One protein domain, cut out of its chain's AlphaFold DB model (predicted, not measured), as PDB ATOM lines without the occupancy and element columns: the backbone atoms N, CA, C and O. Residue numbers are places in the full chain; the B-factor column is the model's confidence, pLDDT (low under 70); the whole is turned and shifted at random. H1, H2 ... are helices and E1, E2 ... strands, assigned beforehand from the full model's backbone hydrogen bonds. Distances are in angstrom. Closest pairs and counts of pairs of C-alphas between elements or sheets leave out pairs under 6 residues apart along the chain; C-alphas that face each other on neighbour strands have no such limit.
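What this domain is: This is residues 32 to 95 and 157 to 240 of the 240 residues of an uncharacterized protein of Leptospira perolatii (UniProt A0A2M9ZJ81). One long, strongly twisted and curled sheet of nine strands runs through the domain, with H1 and H2 packed over one of its faces. The long link of residues 71 to 85 loops over the opposite face and leads into the short helix H3. The printed part has 148 residues, with three named helices and nine named strands in the chain order E1 H1 H2 E2 H3 E3 E4 E5 E6 E7 E8 E9. The sheet's order is E1 E9 E8 E7 E6 E5 E4 E3 E2, antiparallel throughout, and the class is mixed, helices and strands. The whole is compact, with a radius of gyration of the C-alphas of 14.6 A and spans of 43 by 35 by 33 A.

Where its parts are: Across the sheet, E1 is residues 32 to 35, beginning at C-alpha 32 (56.333, 37.443, 237.410). E9 is residues 231 to 238, 20.2 A long, ending at C-alpha 238 (51.920, 41.694, 239.896). E8 is residues 216 to 225, 26.8 A; E7 206 to 213, 23.1 A; E6 198 to 203, 14.2 A; E5 188 to 192, 13.0 A; E4 174 to 178, 13.3 A. E3 is residues 158 to 166, 23.4 A, and bends by 56 degrees at residue 161; E2 is residues 64 to 70, 18.3 A. H1 is residues 37 to 46, 14.9 A; H2 49 to 58, 14.2 A; H3 86 to 89, 5.4 A.

How they stand to each other: E3 to E9 form a meander, each strand the antiparallel neighbour of the one before. In the hairpin E7 and E8, N 209 and O 221 are 2.8 A apart, within hydrogen-bond range. At the edges, E1 pairs with E9, with N 33 and O 236 at 2.8 A, and E2 with E3, with N 66 and O 162 at 2.9 A. H1 and H2 on the same face make two layers, helices on one face of a sheet. H1, at a height of 8.4 A, is over E9 and only just over E8, with 3 C-alphas; its closest C-alphas to E9 are Leu 37 and Ser 233, 5.1 A. H2, at a height of 8.5 A, runs slantwise to the strands, at 53 degrees to E7 on the local plane. H3 is at the sheet's level; the closest C-alphas of H3 and E6 are Leu 89 and Leu 198, 4.9 A. Every O i to N i+4 pair is within hydrogen-bond range in H2, and 4 of 6 in H1; H3 is too short for such a pair.

The domain as a whole: The C-alphas farthest apart, those of Asn 38 and Ser 157, are 43.6 A apart. Residues 96 to 156 are not printed, and C-alphas 95 and 157 are 13.0 A apart across the cut. The link from E2 to H3 is long. Residues 157 and 169 to 171 have pLDDT under 70.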
ATOM      1  N   TRP A  32      56.969  38.391 238.321       94.69
ATOM      2  CA  TRP A  32      56.333  37.443 237.410       94.69
ATOM      3  C   TRP A  32      56.069  36.120 238.116       94.69
ATOM      4  O   TRP A  32      56.989  35.482 238.623       94.69
ATOM      5  N   LYS A  33      54.823  35.663 238.055       95.62
ATOM      6  CA  LYS A  33      54.412  34.337 238.497       95.62
ATOM      7  C   LYS A  33      54.030  33.479 237.302       95.62
ATOM      8  O   LYS A  33      53.066  33.782 236.602       95.62
ATOM      9  N   ASP A  34      54.758  32.392 237.092       96.25
ATOM     10  CA  ASP A  34      54.408  31.389 236.091       96.25
ATOM     11  C   ASP A  34      53.285  30.473 236.593       96.25
ATOM     12  O   ASP A  34      53.193  30.153 237.780       96.25
ATOM     13  N   TYR A  35      52.434  30.032 235.670       93.81
ATOM     14  CA  TYR A  35      51.312  29.151 235.963       93.81
ATOM     15  C   TYR A  35      51.342  27.894 235.096       93.81
ATOM     16  O   TYR A  35      51.629  27.927 233.893       93.81
ATOM     17  N   SER A  36      50.950  26.773 235.698       91.56
ATOM     18  CA  SER A  36      50.610  25.554 234.965       91.56
ATOM     19  C   SER A  36      49.332  25.744 234.140       91.56
ATOM     20  O   SER A  36      48.510  26.614 234.428       91.56
ATOM     21  N   LEU A  37      49.109  24.896 233.131       92.44
ATOM     22  CA  LEU A  37      47.919  24.984 232.274       92.44
ATOM     23  C   LEU A  37      46.608  25.033 233.080       92.44
ATOM     24  O   LEU A  37      45.738  25.848 232.788       92.44
ATOM     25  N   ASN A  38      46.474  24.203 234.117       92.75
ATOM     26  CA  ASN A  38      45.262  24.161 234.940       92.75
ATOM     27  C   ASN A  38      45.042  25.465 235.723       92.75
ATOM     28  O   ASN A  38      43.915  25.957 235.801       92.75
ATOM     29  N   GLU A  39      46.110  26.050 236.268       93.12
ATOM     30  CA  GLU A  39      46.045  27.332 236.972       93.12
ATOM     31  C   GLU A  39      45.706  28.471 236.012       93.12
ATOM     32  O   GLU A  39      44.797  29.254 236.293       93.12
ATOM     33  N   VAL A  40      46.353  28.510 234.841       93.00
ATOM     34  CA  VAL A  40      46.051  29.476 233.777       93.00
ATOM     35  C   VAL A  40      44.577  29.391 233.408       93.00
ATOM     36  O   VAL A  40      43.889  30.402 233.444       93.00
ATOM     37  N   LEU A  41      44.047  28.199 233.121       92.88
ATOM     38  CA  LEU A  41      42.636  28.023 232.759       92.88
ATOM     39  C   LEU A  41      41.675  28.554 233.831       92.88
ATOM     40  O   LEU A  41      40.611  29.075 233.488       92.88
ATOM     41  N   SER A  42      42.042  28.458 235.111       92.88
ATOM     42  CA  SER A  42      41.282  29.072 236.204       92.88
ATOM     43  C   SER A  42      41.335  30.602 236.139       92.88
ATOM     44  O   SER A  42      40.288  31.252 236.126       92.88
ATOM     45  N   ARG A  43      42.536  31.185 235.998       92.88
ATOM     46  CA  ARG A  43      42.732  32.642 235.864       92.88
ATOM     47  C   ARG A  43      42.010  33.204 234.640       92.88
ATOM     48  O   ARG A  43      41.338  34.220 234.738       92.88
ATOM     49  N   LEU A  44      42.057  32.520 233.498       93.56
ATOM     50  CA  LEU A  44      41.459  32.983 232.239       93.56
ATOM     51  C   LEU A  44      39.943  33.196 232.302       93.56
ATOM     52  O   LEU A  44      39.408  33.987 231.523       93.56
ATOM     53  N   LYS A  45      39.247  32.521 233.225       90.75
ATOM     54  CA  LYS A  45      37.818  32.764 233.471       90.75
ATOM     55  C   LYS A  45      37.575  34.178 233.999       90.75
ATOM     56  O   LYS A  45      36.622  34.814 233.562       90.75
ATOM     57  N   TYR A  46      38.452  34.675 234.875       89.25
ATOM     58  CA  TYR A  46      38.391  36.035 235.418       89.25
ATOM     59  C   TYR A  46      38.550  37.091 234.317       89.25
ATOM     60  O   TYR A  46      37.805  38.062 234.265       89.25
ATOM     61  N   TYR A  47      39.447  36.832 233.366       89.06
ATOM     62  CA  TYR A  47      39.758  37.738 232.256       89.06
ATOM     63  C   TYR A  47      38.772  37.687 231.085       89.06
ATOM     64  O   TYR A  47      39.021  38.298 230.047       89.06
ATOM     65  N   ALA A  48      37.684  36.917 231.198       91.00
ATOM     66  CA  ALA A  48      36.766  36.649 230.092       91.00
ATOM     67  C   ALA A  48      37.510  36.234 228.801       91.00
ATOM     68  O   ALA A  48      37.153  36.650 227.695       91.00
ATOM     69  N   PHE A  49      38.555  35.406 228.930       93.38
ATOM     70  CA  PHE A  49      39.520  35.159 227.853       93.38
ATOM     71  C   PHE A  49      38.895  34.607 226.569       93.38
ATOM     72  O   PHE A  49      39.377  34.887 225.478       93.38
ATOM     73  N   ALA A  50      37.789  33.864 226.663       90.31
ATOM     74  CA  ALA A  50      37.061  33.399 225.483       90.31
ATOM     75  C   ALA A  50      36.646  34.563 224.561       90.31
ATOM     76  O   ALA A  50      36.739  34.449 223.338       90.31
ATOM     77  N   LYS A  51      36.245  35.698 225.143       91.44
ATOM     78  CA  LYS A  51      35.859  36.915 224.424       91.44
ATOM     79  C   LYS A  51      37.068  37.600 223.778       91.44
ATOM     80  O   LYS A  51      36.969  38.041 222.639       91.44
ATOM     81  N   ILE A  52      38.198  37.614 224.486       92.81
ATOM     82  CA  ILE A  52      39.496  38.116 224.007       92.81
ATOM     83  C   ILE A  52      40.004  37.278 222.825       92.81
ATOM     84  O   ILE A  52      40.286  37.795 221.748       92.81
ATOM     85  N   ALA A  53      40.057  35.955 222.975       91.38
ATOM     86  CA  ALA A  53      40.467  35.061 221.897       91.38
ATOM     87  C   ALA A  53      39.534  35.184 220.680       91.38
ATOM     88  O   ALA A  53      39.977  35.083 219.538       91.38
ATOM     89  N   HIS A  54      38.241  35.431 220.906       91.19
ATOM     90  CA  HIS A  54      37.298  35.669 219.821       91.19
ATOM     91  C   HIS A  54      37.556  36.994 219.087       91.19
ATOM     92  O   HIS A  54      37.497  36.999 217.859       91.19
ATOM     93  N   SER A  55      37.872  38.095 219.784       90.19
ATOM     94  CA  SER A  55      38.216  39.363 219.115       90.19
ATOM     95  C   SER A  55      39.490  39.255 218.284       90.19
ATOM     96  O   SER A  55      39.523  39.776 217.175       90.19
ATOM     97  N   VAL A  56      40.491  38.513 218.764       90.50
ATOM     98  CA  VAL A  56      41.706  38.228 217.986       90.50
ATOM     99  C   VAL A  56      41.385  37.371 216.755       90.50
ATOM    100  O   VAL A  56      41.888  37.647 215.670       90.50
ATOM    101  N   ARG A  57      40.518  36.355 216.886       88.81
ATOM    102  CA  ARG A  57      40.171  35.443 215.779       88.81
ATOM    103  C   ARG A  57      39.398  36.114 214.648       88.81
ATOM    104  O   ARG A  57      39.625  35.770 213.494       88.81
ATOM    105  N   LEU A  58      38.451  36.993 214.977       85.38
ATOM    106  CA  LEU A  58      37.651  37.688 213.965       85.38
ATOM    107  C   LEU A  58      38.516  38.586 213.078       85.38
ATOM    108  O   LEU A  58      38.196  38.769 211.906       85.38
ATOM    109  N   GLY A  59      39.603  39.126 213.636       78.00
ATOM    110  CA  GLY A  59      40.363  40.185 212.991       78.00
ATOM    111  C   GLY A  59      39.519  41.447 212.797       78.00
ATOM    112  O   GLY A  59      38.371  41.540 213.240       78.00
ATOM    113  N   VAL A  60      40.113  42.441 212.147       81.56
ATOM    114  CA  VAL A  60      39.432  43.669 211.724       81.56
ATOM    115  C   VAL A  60      39.941  44.067 210.341       81.56
ATOM    116  O   VAL A  60      41.095  43.803 210.001       81.56
ATOM    117  N   SER A  61      39.089  44.702 209.542       79.19
ATOM    118  CA  SER A  61      39.506  45.390 208.320       79.19
ATOM    119  C   SER A  61      39.947  46.802 208.687       79.19
ATOM    120  O   SER A  61      39.145  47.576 209.197       79.19
ATOM    121  N   PHE A  62      41.215  47.138 208.472       80.56
ATOM    122  CA  PHE A  62      41.740  48.456 208.831       80.56
ATOM    123  C   PHE A  62      41.271  49.530 207.852       80.56
ATOM    124  O   PHE A  62      41.276  49.306 206.644       80.56
ATOM    125  N   GLU A  63      40.895  50.692 208.383       77.88
ATOM    126  CA  GLU A  63      40.312  51.785 207.597       77.88
ATOM    127  C   GLU A  63      41.295  52.934 207.375       77.88
ATOM    128  O   GLU A  63      41.230  53.611 206.353       77.88
ATOM    129  N   LYS A  64      42.206  53.169 208.328       84.25
ATOM    130  CA  LYS A  64      43.095  54.335 208.325       84.25
ATOM    131  C   LYS A  64      44.548  53.909 208.488       84.25
ATOM    132  O   LYS A  64      44.887  53.251 209.468       84.25
ATOM    133  N   ASP A  65      45.405  54.334 207.566       88.31
ATOM    134  CA  ASP A  65      46.859  54.249 207.704       88.31
ATOM    135  C   ASP A  65      47.408  55.560 208.290       88.31
ATOM    136  O   ASP A  65      46.934  56.661 207.997       88.31
ATOM    137  N   GLY A  66      48.427  55.463 209.137       88.62
ATOM    138  CA  GLY A  66      48.967  56.630 209.820       88.62
ATOM    139  C   GLY A  66      50.199  56.316 210.641       88.62
ATOM    140  O   GLY A  66      50.886  55.315 210.414       88.62
ATOM    141  N   GLN A  67      50.514  57.222 211.560       89.81
ATOM    142  CA  GLN A  67      51.669  57.103 212.431       89.81
ATOM    143  C   GLN A  67      51.324  57.423 213.878       89.81
ATOM    144  O   GLN A  67      50.532  58.329 214.159       89.81
ATOM    145  N   ILE A  68      51.969  56.690 214.780       90.31
ATOM    146  CA  ILE A  68      51.907  56.906 216.222       90.31
ATOM    147  C   ILE A  68      53.281  57.307 216.744       90.31
ATOM    148  O   ILE A  68      54.307  56.804 216.281       90.31
ATOM    149  N   LEU A  69      53.285  58.222 217.705       87.69
ATOM    150  CA  LEU A  69      54.493  58.647 218.393       87.69
ATOM    151  C   LEU A  69      54.904  57.588 219.413       87.69
ATOM    152  O   LEU A  69      54.091  57.201 220.252       87.69
ATOM    153  N   GLU A  70      56.162  57.160 219.375       83.38
ATOM    154  CA  GLU A  70      56.736  56.336 220.428       83.38
ATOM    155  C   GLU A  70      57.551  57.116 221.449       83.38
ATOM    156  O   GLU A  70      58.496  57.836 221.117       83.38
ATOM    157  N   GLU A  71      57.208  56.877 222.711       85.44
ATOM    158  CA  GLU A  71      57.885  57.423 223.880       85.44
ATOM    159  C   GLU A  71      58.543  56.293 224.678       85.44
ATOM    160  O   GLU A  71      58.025  55.178 224.699       85.44
ATOM    161  N   PRO A  72      59.699  56.525 225.312       85.19
ATOM    162  CA  PRO A  72      60.360  55.501 226.107       85.19
ATOM    163  C   PRO A  72      59.585  55.196 227.395       85.19
ATOM    164  O   PRO A  72      59.038  56.088 228.040       85.19
ATOM    165  N   CYS A  73      59.612  53.930 227.809       87.44
ATOM    166  CA  CYS A  73      59.047  53.515 229.087       87.44
ATOM    167  C   CYS A  73      59.858  53.969 230.291       87.44
ATOM    168  O   CYS A  73      61.078  54.146 230.218       87.44
ATOM    169  N   THR A  74      59.174  54.071 231.431       86.19
ATOM    170  CA  THR A  74      59.836  54.121 232.734       86.19
ATOM    171  C   THR A  74      60.658  52.848 232.942       86.19
ATOM    172  O   THR A  74      60.329  51.781 232.416       86.19
ATOM    173  N   LYS A  75      61.760  52.959 233.691       82.44
ATOM    174  CA  LYS A  75      62.702  51.846 233.896       82.44
ATOM    175  C   LYS A  75      62.077  50.663 234.642       82.44
ATOM    176  O   LYS A  75      62.554  49.545 234.483       82.44
ATOM    177  N   ASP A  76      61.013  50.918 235.395       85.56
ATOM    178  CA  ASP A  76      60.358  49.944 236.270       85.56
ATOM    179  C   ASP A  76      59.230  49.173 235.564       85.56
ATOM    180  O   ASP A  76      58.677  48.216 236.109       85.56
ATOM    181  N   PHE A  77      58.887  49.549 234.323       90.25
ATOM    182  CA  PHE A  77      57.881  48.826 233.552       90.25
ATOM    183  C   PHE A  77      58.432  47.472 233.068       90.25
ATOM    184  O   PHE A  77      59.509  47.425 232.460       90.25
ATOM    185  N   PRO A  78      57.709  46.355 233.281       92.06
ATOM    186  CA  PRO A  78      58.207  45.042 232.903       92.06
ATOM    187  C   PRO A  78      58.360  44.919 231.388       92.06
ATOM    188  O   PRO A  78      57.516  45.353 230.604       92.06
ATOM    189  N   LYS A  79      59.423  44.234 230.961       91.56
ATOM    190  CA  LYS A  79      59.591  43.869 229.555       91.56
ATOM    191  C   LYS A  79      58.534  42.836 229.165       91.56
ATOM    192  O   LYS A  79      58.549  41.712 229.671       91.56
ATOM    193  N   LEU A  80      57.649  43.217 228.250       92.88
ATOM    194  CA  LEU A  80      56.600  42.340 227.741       92.88
ATOM    195  C   LEU A  80      57.051  41.581 226.490       92.88
ATOM    196  O   LEU A  80      58.111  41.846 225.920       92.88
ATOM    197  N   TYR A  81      56.245  40.606 226.083       91.44
ATOM    198  CA  TYR A  81      56.467  39.860 224.852       91.44
ATOM    199  C   TYR A  81      56.397  40.751 223.592       91.44
ATOM    200  O   TYR A  81      55.502  41.575 223.433       91.44
ATOM    201  N   GLY A  82      57.332  40.552 222.661       88.00
ATOM    202  CA  GLY A  82      57.501  41.433 221.499       88.00
ATOM    203  C   GLY A  82      58.230  42.735 221.841       88.00
ATOM    204  O   GLY A  82      58.743  42.916 222.942       88.00
ATOM    205  N   ASN A  83      58.286  43.653 220.882       88.06
ATOM    206  CA  ASN A  83      58.808  45.007 221.066       88.06
ATOM    207  C   ASN A  83      57.673  45.951 221.492       88.06
ATOM    208  O   ASN A  83      57.470  47.008 220.904       88.06
ATOM    209  N   PHE A  84      56.885  45.529 222.484       90.75
ATOM    210  CA  PHE A  84      55.789  46.331 223.010       90.75
ATOM    211  C   PHE A  84      56.321  47.561 223.752       90.75
ATOM    212  O   PHE A  84      57.236  47.452 224.571       90.75
ATOM    213  N   ASN A  85      55.689  48.710 223.514       90.75
ATOM    214  CA  ASN A  85      55.972  49.957 224.207       90.75
ATOM    215  C   ASN A  85      54.799  50.333 225.136       90.75
ATOM    216  O   ASN A  85      53.635  50.277 224.750       90.75
ATOM    217  N   CYS A  86      55.093  50.699 226.381       91.44
ATOM    218  CA  CYS A  86      54.107  51.040 227.409       91.44
ATOM    219  C   CYS A  86      53.335  52.333 227.120       91.44
ATOM    220  O   CYS A  86      52.252  52.517 227.675       91.44
ATOM    221  N   ASN A  87      53.817  53.212 226.239       91.12
ATOM    222  CA  ASN A  87      53.021  54.359 225.799       91.12
ATOM    223  C   ASN A  87      51.727  53.917 225.074       91.12
ATOM    224  O   ASN A  87      50.738  54.645 225.079       91.12
ATOM    225  N   LEU A  88      51.698  52.684 224.549       93.12
ATOM    226  CA  LEU A  88      50.537  52.055 223.915       93.12
ATOM    227  C   LEU A  88      49.480  51.561 224.913       93.12
ATOM    228  O   LEU A  88      48.427  51.085 224.486       93.12
ATOM    229  N   LEU A  89      49.731  51.648 226.227       93.81
ATOM    230  CA  LEU A  89      48.748  51.301 227.263       93.81
ATOM    231  C   LEU A  89      47.511  52.202 227.215       93.81
ATOM    232  O   LEU A  89      46.424  51.778 227.609       93.81
ATOM    233  N   ASN A  90      47.681  53.430 226.733       93.44
ATOM    234  CA  ASN A  90      46.589  54.322 226.387       93.44
ATOM    235  C   ASN A  90      46.532  54.452 224.870       93.44
ATOM    236  O   ASN A  90      47.536  54.281 224.181       93.44
ATOM    237  N   LEU A  91      45.345  54.740 224.356       89.94
ATOM    238  CA  LEU A  91      45.146  54.969 222.939       89.94
ATOM    239  C   LEU A  91      46.026  56.152 222.490       89.94
ATOM    240  O   LEU A  91      45.814  57.268 222.976       89.94
ATOM    241  N   PRO A  92      47.005  55.925 221.598       87.38
ATOM    242  CA  PRO A  92      47.884  56.981 221.126       87.38
ATOM    243  C   PRO A  92      47.128  57.956 220.220       87.38
ATOM    244  O   PRO A  92      46.122  57.607 219.596       87.38
ATOM    245  N   SER A  93      47.647  59.178 220.102       85.06
ATOM    246  CA  SER A  93      47.207  60.091 219.052       85.06
ATOM    247  C   SER A  93      47.628  59.535 217.693       85.06
ATOM    248  O   SER A  93      48.798  59.234 217.447       85.06
ATOM    249  N   PHE A  94      46.653  59.377 216.805       82.25
ATOM    250  CA  PHE A  94      46.888  58.895 215.455       82.25
ATOM    251  C   PHE A  94      47.035  60.082 214.508       82.25
ATOM    252  O   PHE A  94      46.118  60.892 214.362       82.25
ATOM    253  N   SER A  95      48.192  60.190 213.860       79.44
ATOM    254  CA  SER A  95      48.392  61.141 212.767       79.44
ATOM    255  C   SER A  95      48.130  60.422 211.450       79.44
ATOM    256  O   SER A  95      48.879  59.523 211.062       79.44
ATOM    257  N   SER A 157      61.523  62.195 218.086       63.09
ATOM    258  CA  SER A 157      60.210  61.573 218.174       63.09
ATOM    259  C   SER A 157      60.206  60.357 217.256       63.09
ATOM    260  O   SER A 157      60.388  60.467 216.042       63.09
ATOM    261  N   ASN A 158      60.050  59.167 217.834       81.31
ATOM    262  CA  ASN A 158      60.099  57.930 217.067       81.31
ATOM    263  C   ASN A 158      58.731  57.669 216.417       81.31
ATOM    264  O   ASN A 158      57.856  57.028 216.990       81.31
ATOM    265  N   PHE A 159      58.586  58.200 215.203       83.56
ATOM    266  CA  PHE A 159      57.621  57.843 214.155       83.56
ATOM    267  C   PHE A 159      57.437  56.325 213.956       83.56
ATOM    268  O   PHE A 159      58.382  55.693 213.482       83.56
ATOM    269  N   ARG A 160      56.262  55.719 214.213       86.06
ATOM    270  CA  ARG A 160      55.944  54.363 213.710       86.06
ATOM    271  C   ARG A 160      54.672  54.301 212.890       86.06
ATOM    272  O   ARG A 160      53.655  54.861 213.274       86.06
ATOM    273  N   ASN A 161      54.732  53.540 211.795       89.81
ATOM    274  CA  ASN A 161      53.570  53.239 210.966       89.81
ATOM    275  C   ASN A 161      52.558  52.393 211.744       89.81
ATOM    276  O   ASN A 161      52.928  51.419 212.401       89.81
ATOM    277  N   ALA A 162      51.287  52.745 211.613       90.94
ATOM    278  CA  ALA A 162      50.183  52.086 212.280       90.94
ATOM    279  C   ALA A 162      48.957  52.059 211.368       90.94
ATOM    280  O   ALA A 162      48.740  52.983 210.582       90.94
ATOM    281  N   LYS A 163      48.141  51.017 211.512       91.50
ATOM    282  CA  LYS A 163      46.803  50.954 210.923       91.50
ATOM    283  C   LYS A 163      45.768  50.992 212.028       91.50
ATOM    284  O   LYS A 163      45.908  50.281 213.020       91.50
ATOM    285  N   GLN A 164      44.734  51.800 211.865       89.06
ATOM    286  CA  GLN A 164      43.670  51.950 212.844       89.06
ATOM    287  C   GLN A 164      42.346  51.453 212.268       89.06
ATOM    288  O   GLN A 164      41.999  51.698 211.109       89.06
ATOM    289  N   TYR A 165      41.607  50.748 213.114       86.38
ATOM    290  CA  TYR A 165      40.206  50.424 212.918       86.38
ATOM    291  C   TYR A 165      39.385  51.100 214.016       86.38
ATOM    292  O   TYR A 165      39.634  50.892 215.211       86.38
ATOM    293  N   GLU A 166      38.407  51.903 213.606       79.06
ATOM    294  CA  GLU A 166      37.458  52.581 214.487       79.06
ATOM    295  C   GLU A 166      36.087  51.911 214.347       79.06
ATOM    296  O   GLU A 166      35.288  52.248 213.481       79.06
ATOM    297  N   GLY A 167      35.792  50.942 215.213       73.81
ATOM    298  CA  GLY A 167      34.531  50.214 215.153       73.81
ATOM    299  C   GLY A 167      34.273  49.346 216.379       73.81
ATOM    300  O   GLY A 167      35.147  49.085 217.203       73.81
ATOM    301  N   GLY A 168      33.036  48.877 216.529       72.12
ATOM    302  CA  GLY A 168      32.679  47.993 217.636       72.12
ATOM    303  C   GLY A 168      33.375  46.637 217.512       72.12
ATOM    304  O   GLY A 168      33.027  45.841 216.646       72.12
ATOM    305  N   THR A 169      34.321  46.346 218.398       69.06
ATOM    306  CA  THR A 169      34.772  44.974 218.664       69.06
ATOM    307  C   THR A 169      34.028  44.422 219.873       69.06
ATOM    308  O   THR A 169      33.431  45.160 220.658       69.06
ATOM    309  N   LEU A 170      34.101  43.108 220.081       67.88
ATOM    310  CA  LEU A 170      33.513  42.508 221.277       67.88
ATOM    311  C   LEU A 170      34.098  43.109 222.563       67.88
ATOM    312  O   LEU A 170      33.374  43.262 223.546       67.88
ATOM    313  N   VAL A 171      35.389  43.444 222.575       68.75
ATOM    314  CA  VAL A 171      36.109  43.857 223.790       68.75
ATOM    315  C   VAL A 171      36.167  45.381 223.951       68.75
ATOM    316  O   VAL A 171      36.250  45.874 225.073       68.75
ATOM    317  N   GLY A 172      36.032  46.143 222.867       77.88
ATOM    318  CA  GLY A 172      36.032  47.602 222.914       77.88
ATOM    319  C   GLY A 172      35.830  48.260 221.552       77.88
ATOM    320  O   GLY A 172      35.258  47.656 220.652       77.88
ATOM    321  N   LYS A 173      36.251  49.516 221.398       80.00
ATOM    322  CA  LYS A 173      35.863  50.352 220.242       80.00
ATOM    323  C   LYS A 173      36.950  50.543 219.188       80.00
ATOM    324  O   LYS A 173      36.673  51.129 218.148       80.00
ATOM    325  N   GLN A 174      38.192  50.173 219.486       87.88
ATOM    326  CA  GLN A 174      39.320  50.534 218.632       87.88
ATOM    327  C   GLN A 174      40.370  49.437 218.619       87.88
ATOM    328  O   GLN A 174      40.660  48.830 219.656       87.88
ATOM    329  N   VAL A 175      40.936  49.208 217.436       91.44
ATOM    330  CA  VAL A 175      42.053  48.290 217.230       91.44
ATOM    331  C   VAL A 175      43.150  49.022 216.478       91.44
ATOM    332  O   VAL A 175      42.885  49.648 215.452       91.44
ATOM    333  N   ILE A 176      44.374  48.937 216.988       91.81
ATOM    334  CA  ILE A 176      45.567  49.438 216.309       91.81
ATOM    335  C   ILE A 176      46.413  48.245 215.907       91.81
ATOM    336  O   ILE A 176      46.643  47.335 216.698       91.81
ATOM    337  N   PHE A 177      46.890  48.261 214.677       92.00
ATOM    338  CA  PHE A 177      47.792  47.266 214.144       92.00
ATOM    339  C   PHE A 177      49.130  47.905 213.824       92.00
ATOM    340  O   PHE A 177      49.205  48.887 213.083       92.00
ATOM    341  N   LEU A 178      50.181  47.338 214.399       90.88
ATOM    342  CA  LEU A 178      51.547  47.800 214.240       90.88
ATOM    343  C   LEU A 178      52.360  46.701 213.558       90.88
ATOM    344  O   LEU A 178      52.663  45.683 214.192       90.88
ATOM    345  N   PRO A 179      52.702  46.873 212.273       88.81
ATOM    346  CA  PRO A 179      53.459  45.867 211.558       88.81
ATOM    347  C   PRO A 179      54.899  45.782 212.080       88.81
ATOM    348  O   PRO A 179      55.520  46.804 212.384       88.81
ATOM    349  N   GLY A 180      55.449  44.571 212.165       83.56
ATOM    350  CA  GLY A 180      56.871  44.361 212.466       83.56
ATOM    351  C   GLY A 180      57.321  44.534 213.926       83.56
ATOM    352  O   GLY A 180      58.525  44.504 214.184       83.56
ATOM    353  N   LEU A 181      56.409  44.717 214.887       80.56
ATOM    354  CA  LEU A 181      56.746  44.950 216.305       80.56
ATOM    355  C   LEU A 181      56.794  43.693 217.187       80.56
ATOM    356  O   LEU A 181      57.144  43.771 218.360       80.56
ATOM    357  N   GLY A 182      56.474  42.520 216.664       75.88
ATOM    358  CA  GLY A 182      56.605  41.256 217.376       75.88
ATOM    359  C   GLY A 182      58.052  40.754 217.451       75.88
ATOM    360  O   GLY A 182      58.992  41.368 216.942       75.88
ATOM    361  N   THR A 183      58.251  39.607 218.104       71.44
ATOM    362  CA  THR A 183      59.599  39.097 218.437       71.44
ATOM    363  C   THR A 183      60.449  38.723 217.219       71.44
ATOM    364  O   THR A 183      61.674  38.655 217.320       71.44
ATOM    365  N   LYS A 184      59.813  38.493 216.064       70.50
ATOM    366  CA  LYS A 184      60.456  38.109 214.796       70.50
ATOM    367  C   LYS A 184      60.070  39.022 213.630       70.50
ATOM    368  O   LYS A 184      60.050  38.576 212.488       70.50
ATOM    369  N   GLY A 185      59.709  40.274 213.917       76.06
ATOM    370  CA  GLY A 185      59.129  41.163 212.905       76.06
ATOM    371  C   GLY A 185      57.705  40.763 212.513       76.06
ATOM    372  O   GLY A 185      57.242  41.107 211.434       76.06
ATOM    373  N   SER A 186      57.026  40.010 213.374       83.38
ATOM    374  CA  SER A 186      55.594  39.765 213.278       83.38
ATOM    375  C   SER A 186      54.802  40.996 213.691       83.38
ATOM    376  O   SER A 186      55.340  41.945 214.259       83.38
ATOM    377  N   ASP A 187      53.510  40.988 213.406       90.38
ATOM    378  CA  ASP A 187      52.674  42.152 213.645       90.38
ATOM    379  C   ASP A 187      52.057  42.129 215.043       90.38
ATOM    380  O   ASP A 187      51.781  41.071 215.619       90.38
ATOM    381  N   LEU A 188      51.830  43.320 215.588       92.56
ATOM    382  CA  LEU A 188      51.206  43.530 216.883       92.56
ATOM    383  C   LEU A 188      49.787  44.063 216.669       92.56
ATOM    384  O   LEU A 188      49.604  45.104 216.043       92.56
ATOM    385  N   SER A 189      48.781  43.371 217.200       93.44
ATOM    386  CA  SER A 189      47.388  43.844 217.181       93.44
ATOM    387  C   SER A 189      46.958  44.241 218.586       93.44
ATOM    388  O   SER A 189      46.962  43.400 219.482       93.44
ATOM    389  N   LEU A 190      46.594  45.506 218.783       94.38
ATOM    390  CA  LEU A 190      46.251  46.118 220.064       94.38
ATOM    391  C   LEU A 190      44.756  46.413 220.126       94.38
ATOM    392  O   LEU A 190      44.228  47.087 219.247       94.38
ATOM    393  N   PHE A 191      44.083  45.960 221.180       94.44
ATOM    394  CA  PHE A 191      42.639  46.097 221.353       94.44
ATOM    395  C   PHE A 191      42.335  46.999 222.548       94.44
ATOM    396  O   PHE A 191      42.675  46.673 223.689       94.44
ATOM    397  N   TYR A 192      41.657  48.118 222.302       93.56
ATOM    398  CA  TYR A 192      41.386  49.140 223.310       93.56
ATOM    399  C   TYR A 192      39.946  49.084 223.821       93.56
ATOM    400  O   TYR A 192      38.987  48.985 223.050       93.56
ATOM    401  N   LEU A 193      39.798  49.211 225.139       92.38
ATOM    402  CA  LEU A 193      38.534  49.422 225.836       92.38
ATOM    403  C   LEU A 193      37.896  50.758 225.420       92.38
ATOM    404  O   LEU A 193      38.546  51.663 224.900       92.38
ATOM    405  N   ALA A 194      36.603  50.921 225.710       89.62
ATOM    406  CA  ALA A 194      35.862  52.142 225.375       89.62
ATOM    407  C   ALA A 194      36.396  53.416 226.065       89.62
ATOM    408  O   ALA A 194      36.134  54.513 225.585       89.62
ATOM    409  N   ASN A 195      37.138  53.272 227.165       89.62
ATOM    410  CA  ASN A 195      37.792  54.370 227.882       89.62
ATOM    411  C   ASN A 195      39.194  54.709 227.335       89.62
ATOM    412  O   ASN A 195      39.906  55.492 227.957       89.62
ATOM    413  N   GLY A 196      39.609  54.100 226.218       91.81
ATOM    414  CA  GLY A 196      40.911  54.331 225.595       91.81
ATOM    415  C   GLY A 196      42.068  53.561 226.231       91.81
ATOM    416  O   GLY A 196      43.201  53.736 225.804       91.81
ATOM    417  N   LYS A 197      41.824  52.697 227.220       94.62
ATOM    418  CA  LYS A 197      42.868  51.844 227.802       94.62
ATOM    419  C   LYS A 197      43.055  50.563 227.009       94.62
ATOM    420  O   LYS A 197      42.085  49.993 226.512       94.62
ATOM    421  N   LEU A 198      44.283  50.077 226.933       95.50
ATOM    422  CA  LEU A 198      44.599  48.815 226.283       95.50
ATOM    423  C   LEU A 198      44.007  47.651 227.086       95.50
ATOM    424  O   LEU A 198      44.318  47.487 228.260       95.50
ATOM    425  N   SER A 199      43.152  46.842 226.464       95.31
ATOM    426  CA  SER A 199      42.623  45.617 227.078       95.31
ATOM    427  C   SER A 199      43.607  44.471 226.925       95.31
ATOM    428  O   SER A 199      43.922  43.774 227.887       95.31
ATOM    429  N   HIS A 200      44.050  44.247 225.694       96.25
ATOM    430  CA  HIS A 200      44.958  43.171 225.354       96.25
ATOM    431  C   HIS A 200      45.649  43.465 224.028       96.25
ATOM    432  O   HIS A 200      45.155  44.251 223.217       96.25
ATOM    433  N   TYR A 201      46.765  42.791 223.787       95.62
ATOM    434  CA  TYR A 201      47.344  42.685 222.458       95.62
ATOM    435  C   TYR A 201      47.650  41.231 222.112       95.62
ATOM    436  O   TYR A 201      47.799  40.382 222.995       95.62
ATOM    437  N   SER A 202      47.764  40.947 220.820       94.44
ATOM    438  CA  SER A 202      48.270  39.673 220.310       94.44
ATOM    439  C   SER A 202      49.548  39.884 219.508       94.44
ATOM    440  O   SER A 202      49.596  40.772 218.654       94.44
ATOM    441  N   ALA A 203      50.548  39.043 219.765       93.88
ATOM    442  CA  ALA A 203      51.790  38.967 219.005       93.88
ATOM    443  C   ALA A 203      52.226  37.502 218.901       93.88
ATOM    444  O   ALA A 203      52.359  36.827 219.922       93.88
ATOM    445  N   ASP A 204      52.485  37.014 217.689       92.25
ATOM    446  CA  ASP A 204      52.864  35.616 217.437       92.25
ATOM    447  C   ASP A 204      51.887  34.595 218.066       92.25
ATOM    448  O   ASP A 204      50.712  34.523 217.711       92.25
ATOM    449  N   ASP A 205      52.393  33.785 218.999       94.12
ATOM    450  CA  ASP A 205      51.698  32.760 219.765       94.12
ATOM    451  C   ASP A 205      51.342  33.242 221.178       94.12
ATOM    452  O   ASP A 205      51.097  32.426 222.070       94.12
ATOM    453  N   ARG A 206      51.324  34.560 221.410       95.50
ATOM    454  CA  ARG A 206      50.993  35.153 222.705       95.50
ATOM    455  C   ARG A 206      49.856  36.153 222.626       95.50
ATOM    456  O   ARG A 206      49.766  36.975 221.716       95.50
ATOM    457  N   ILE A 207      49.017  36.103 223.653       96.38
ATOM    458  CA  ILE A 207      48.033  37.132 223.970       96.38
ATOM    459  C   ILE A 207      48.395  37.693 225.338       96.38
ATOM    460  O   ILE A 207      48.539  36.935 226.298       96.38
ATOM    461  N   VAL A 208      48.542  39.008 225.427       96.88
ATOM    462  CA  VAL A 208      48.861  39.708 226.672       96.88
ATOM    463  C   VAL A 208      47.672  40.559 227.068       96.88
ATOM    464  O   VAL A 208      47.186  41.347 226.264       96.88
ATOM    465  N   VAL A 209      47.185  40.363 228.287       97.12
ATOM    466  CA  VAL A 209      45.969  40.967 228.835       97.12
ATOM    467  C   VAL A 209      46.349  41.898 229.980       97.12
ATOM    468  O   VAL A 209      47.165  41.538 230.826       97.12
ATOM    469  N   PHE A 210      45.743  43.080 230.009       96.19
ATOM    470  CA  PHE A 210      45.993  44.119 231.005       96.19
ATOM    471  C   PHE A 210      44.784  44.258 231.921       96.19
ATOM    472  O   PHE A 210      43.681  44.555 231.450       96.19
ATOM    473  N   ASP A 211      44.994  44.056 233.221       95.06
ATOM    474  CA  ASP A 211      43.948  44.228 234.224       95.06
ATOM    475  C   ASP A 211      43.974  45.631 234.817       95.06
ATOM    476  O   ASP A 211      44.989  46.081 235.351       95.06
ATOM    477  N   TRP A 212      42.842  46.321 234.768       93.88
ATOM    478  CA  TRP A 212      42.746  47.709 235.195       93.88
ATOM    479  C   TRP A 212      41.769  47.862 236.351       93.88
ATOM    480  O   TRP A 212      40.597  47.508 236.240       93.88
ATOM    481  N   ASN A 213      42.213  48.542 237.405       92.62
ATOM    482  CA  ASN A 213      41.343  49.052 238.456       92.62
ATOM    483  C   ASN A 213      41.289  50.581 238.364       92.62
ATOM    484  O   ASN A 213      42.191  51.299 238.807       92.62
ATOM    485  N   GLY A 214      40.243  51.089 237.709       91.12
ATOM    486  CA  GLY A 214      40.095  52.515 237.432       91.12
ATOM    487  C   GLY A 214      41.250  53.039 236.577       91.12
ATOM    488  O   GLY A 214      41.376  52.689 235.401       91.12
ATOM    489  N   LYS A 215      42.100  53.897 237.156       89.88
ATOM    490  CA  LYS A 215      43.280  54.458 236.476       89.88
ATOM    491  C   LYS A 215      44.531  53.581 236.593       89.88
ATOM    492  O   LYS A 215      45.352  53.655 235.683       89.88
ATOM    493  N   SER A 216      44.619  52.714 237.595       91.50
ATOM    494  CA  SER A 216      45.821  51.929 237.894       91.50
ATOM    495  C   SER A 216      45.803  50.564 237.209       91.50
ATOM    496  O   SER A 216      44.771  49.889 237.188       91.50
ATOM    497  N   LEU A 217      46.945  50.167 236.647       93.00
ATOM    498  CA  LEU A 217      47.169  48.821 236.121       93.00
ATOM    499  C   LEU A 217      47.483  47.890 237.300       93.00
ATOM    500  O   LEU A 217      48.365  48.199 238.093       93.00
ATOM    501  N   GLN A 218      46.722  46.808 237.452       92.88
ATOM    502  CA  GLN A 218      46.823  45.889 238.592       92.88
ATOM    503  C   GLN A 218      47.717  44.695 238.286       92.88
ATOM    504  O   GLN A 218      48.589  44.351 239.081       92.88
ATOM    505  N   THR A 219      47.502  44.066 237.133       95.12
ATOM    506  CA  THR A 219      48.265  42.897 236.699       95.12
ATOM    507  C   THR A 219      48.397  42.865 235.180       95.12
ATOM    508  O   THR A 219      47.650  43.517 234.440       95.12
ATOM    509  N   ILE A 220      49.378  42.098 234.706       96.62
ATOM    510  CA  ILE A 220      49.545  41.779 233.285       96.62
ATOM    511  C   ILE A 220      49.593  40.266 233.145       96.62
ATOM    512  O   ILE A 220      50.513  39.636 233.654       96.62
ATOM    513  N   LEU A 221      48.637  39.680 232.428       97.00
ATOM    514  CA  LEU A 221      48.611  38.249 232.140       97.00
ATOM    515  C   LEU A 221      49.122  37.992 230.722       97.00
ATOM    516  O   LEU A 221      48.477  38.364 229.745       97.00
ATOM    517  N   GLU A 222      50.236  37.282 230.594       96.94
ATOM    518  CA  GLU A 222      50.692  36.744 229.316       96.94
ATOM    519  C   GLU A 222      50.240  35.294 229.154       96.94
ATOM    520  O   GLU A 222      50.516  34.445 230.001       96.94
ATOM    521  N   VAL A 223      49.604  34.989 228.028       97.12
ATOM    522  CA  VAL A 223      49.087  33.658 227.707       97.12
ATOM    523  C   VAL A 223      49.733  33.179 226.422       97.12
ATOM    524  O   VAL A 223      49.586  33.811 225.375       97.12
ATOM    525  N   LYS A 224      50.414  32.037 226.482       96.38
ATOM    526  CA  LYS A 224      50.858  31.321 225.288       96.38
ATOM    527  C   LYS A 224      49.686  30.529 224.727       96.38
ATOM    528  O   LYS A 224      49.034  29.792 225.467       96.38
ATOM    529  N   VAL A 225      49.434  30.650 223.434       96.31
ATOM    530  CA  VAL A 225      48.313  30.010 222.747       96.31
ATOM    531  C   VAL A 225      48.773  29.199 221.539       96.31
ATOM    532  O   VAL A 225      49.858  29.399 221.004       96.31
ATOM    533  N   ASP A 226      47.944  28.254 221.102       95.19
ATOM    534  CA  ASP A 226      48.151  27.549 219.838       95.19
ATOM    535  C   ASP A 226      47.543  28.302 218.636       95.19
ATOM    536  O   ASP A 226      46.924  29.356 218.768       95.19
ATOM    537  N   LYS A 227      47.646  27.710 217.438       93.06
ATOM    538  CA  LYS A 227      47.085  28.266 216.189       93.06
ATOM    539  C   LYS A 227      45.563  28.463 216.205       93.06
ATOM    540  O   LYS A 227      45.026  29.156 215.349       93.06
ATOM    541  N   ARG A 228      44.846  27.819 217.129       93.50
ATOM    542  CA  ARG A 228      43.396  27.968 217.324       93.50
ATOM    543  C   ARG A 228      43.074  28.914 218.484       93.50
ATOM    544  O   ARG A 228      41.899  29.043 218.838       93.50
ATOM    545  N   LEU A 229      44.081  29.591 219.036       93.50
ATOM    546  CA  LEU A 229      44.013  30.459 220.209       93.50
ATOM    547  C   LEU A 229      43.617  29.712 221.493       93.50
ATOM    548  O   LEU A 229      42.995  30.282 222.390       93.50
ATOM    549  N   ARG A 230      43.943  28.416 221.585       93.44
ATOM    550  CA  ARG A 230      43.761  27.638 222.816       93.44
ATOM    551  C   ARG A 230      44.950  27.882 223.750       93.44
ATOM    552  O   ARG A 230      46.082  27.759 223.283       93.44
ATOM    553  N   PRO A 231      44.722  28.191 225.036       95.19
ATOM    554  CA  PRO A 231      45.795  28.379 226.009       95.19
ATOM    555  C   PRO A 231      46.668  27.132 226.161       95.19
ATOM    556  O   PRO A 231      46.152  26.018 226.244       95.19
ATOM    557  N   LEU A 232      47.982  27.334 226.233       95.12
ATOM    558  CA  LEU A 232      48.996  26.302 226.470       95.12
ATOM    559  C   LEU A 232      49.713  26.515 227.808       95.12
ATOM    560  O   LEU A 232      49.983  25.558 228.529       95.12
ATOM    561  N   SER A 233      50.013  27.768 228.139       95.44
ATOM    562  CA  SER A 233      50.608  28.183 229.410       95.44
ATOM    563  C   SER A 233      50.420  29.688 229.595       95.44
ATOM    564  O   SER A 233      49.894  30.370 228.713       95.44
ATOM    565  N   GLY A 234      50.850  30.220 230.733       96.12
ATOM    566  CA  GLY A 234      50.770  31.645 230.991       96.12
ATOM    567  C   GLY A 234      51.535  32.047 232.236       96.12
ATOM    568  O   GLY A 234      51.928  31.202 233.040       96.12
ATOM    569  N   ARG A 235      51.753  33.348 232.362       96.56
ATOM    570  CA  ARG A 235      52.413  33.977 233.500       96.56
ATOM    571  C   ARG A 235      51.779  35.326 233.764       96.56
ATOM    572  O   ARG A 235      51.305  35.972 232.833       96.56
ATOM    573  N   GLU A 236      51.773  35.748 235.012       96.38
ATOM    574  CA  GLU A 236      51.130  36.985 235.425       96.38
ATOM    575  C   GLU A 236      52.092  37.842 236.227       96.38
ATOM    576  O   GLU A 236      52.784  37.348 237.114       96.38
ATOM    577  N   TYR A 237      52.152  39.117 235.875       95.62
ATOM    578  CA  TYR A 237      52.932  40.113 236.579       95.62
ATOM    579  C   TYR A 237      52.055  40.833 237.592       95.62
ATOM    580  O   TYR A 237      50.967  41.301 237.240       95.62
ATOM    581  N   PHE A 238      52.558  40.958 238.813       93.00
ATOM    582  CA  PHE A 238      51.920  41.694 239.896       93.00
ATOM    583  C   PHE A 238      52.768  42.918 240.236       93.00
ATOM    584  O   PHE A 238      53.939  42.768 240.589       93.00
ATOM    585  N   PHE A 239      52.182  44.111 240.132       89.19
ATOM    586  CA  PHE A 239      52.805  45.345 240.617       89.19
ATOM    587  C   PHE A 239      52.778  45.345 242.159       89.19
ATOM    588  O   PHE A 239      51.783  44.902 242.739       89.19
ATOM    589  N   ARG A 240      53.873  45.763 242.808       78.25
ATOM    590  CA  ARG A 240      54.012  45.808 244.276       78.25
ATOM    591  C   ARG A 240      53.779  47.208 244.830       78.25
ATOM    592  O   ARG A 240      54.049  48.181 244.097       78.25
TER     593      ARG A 240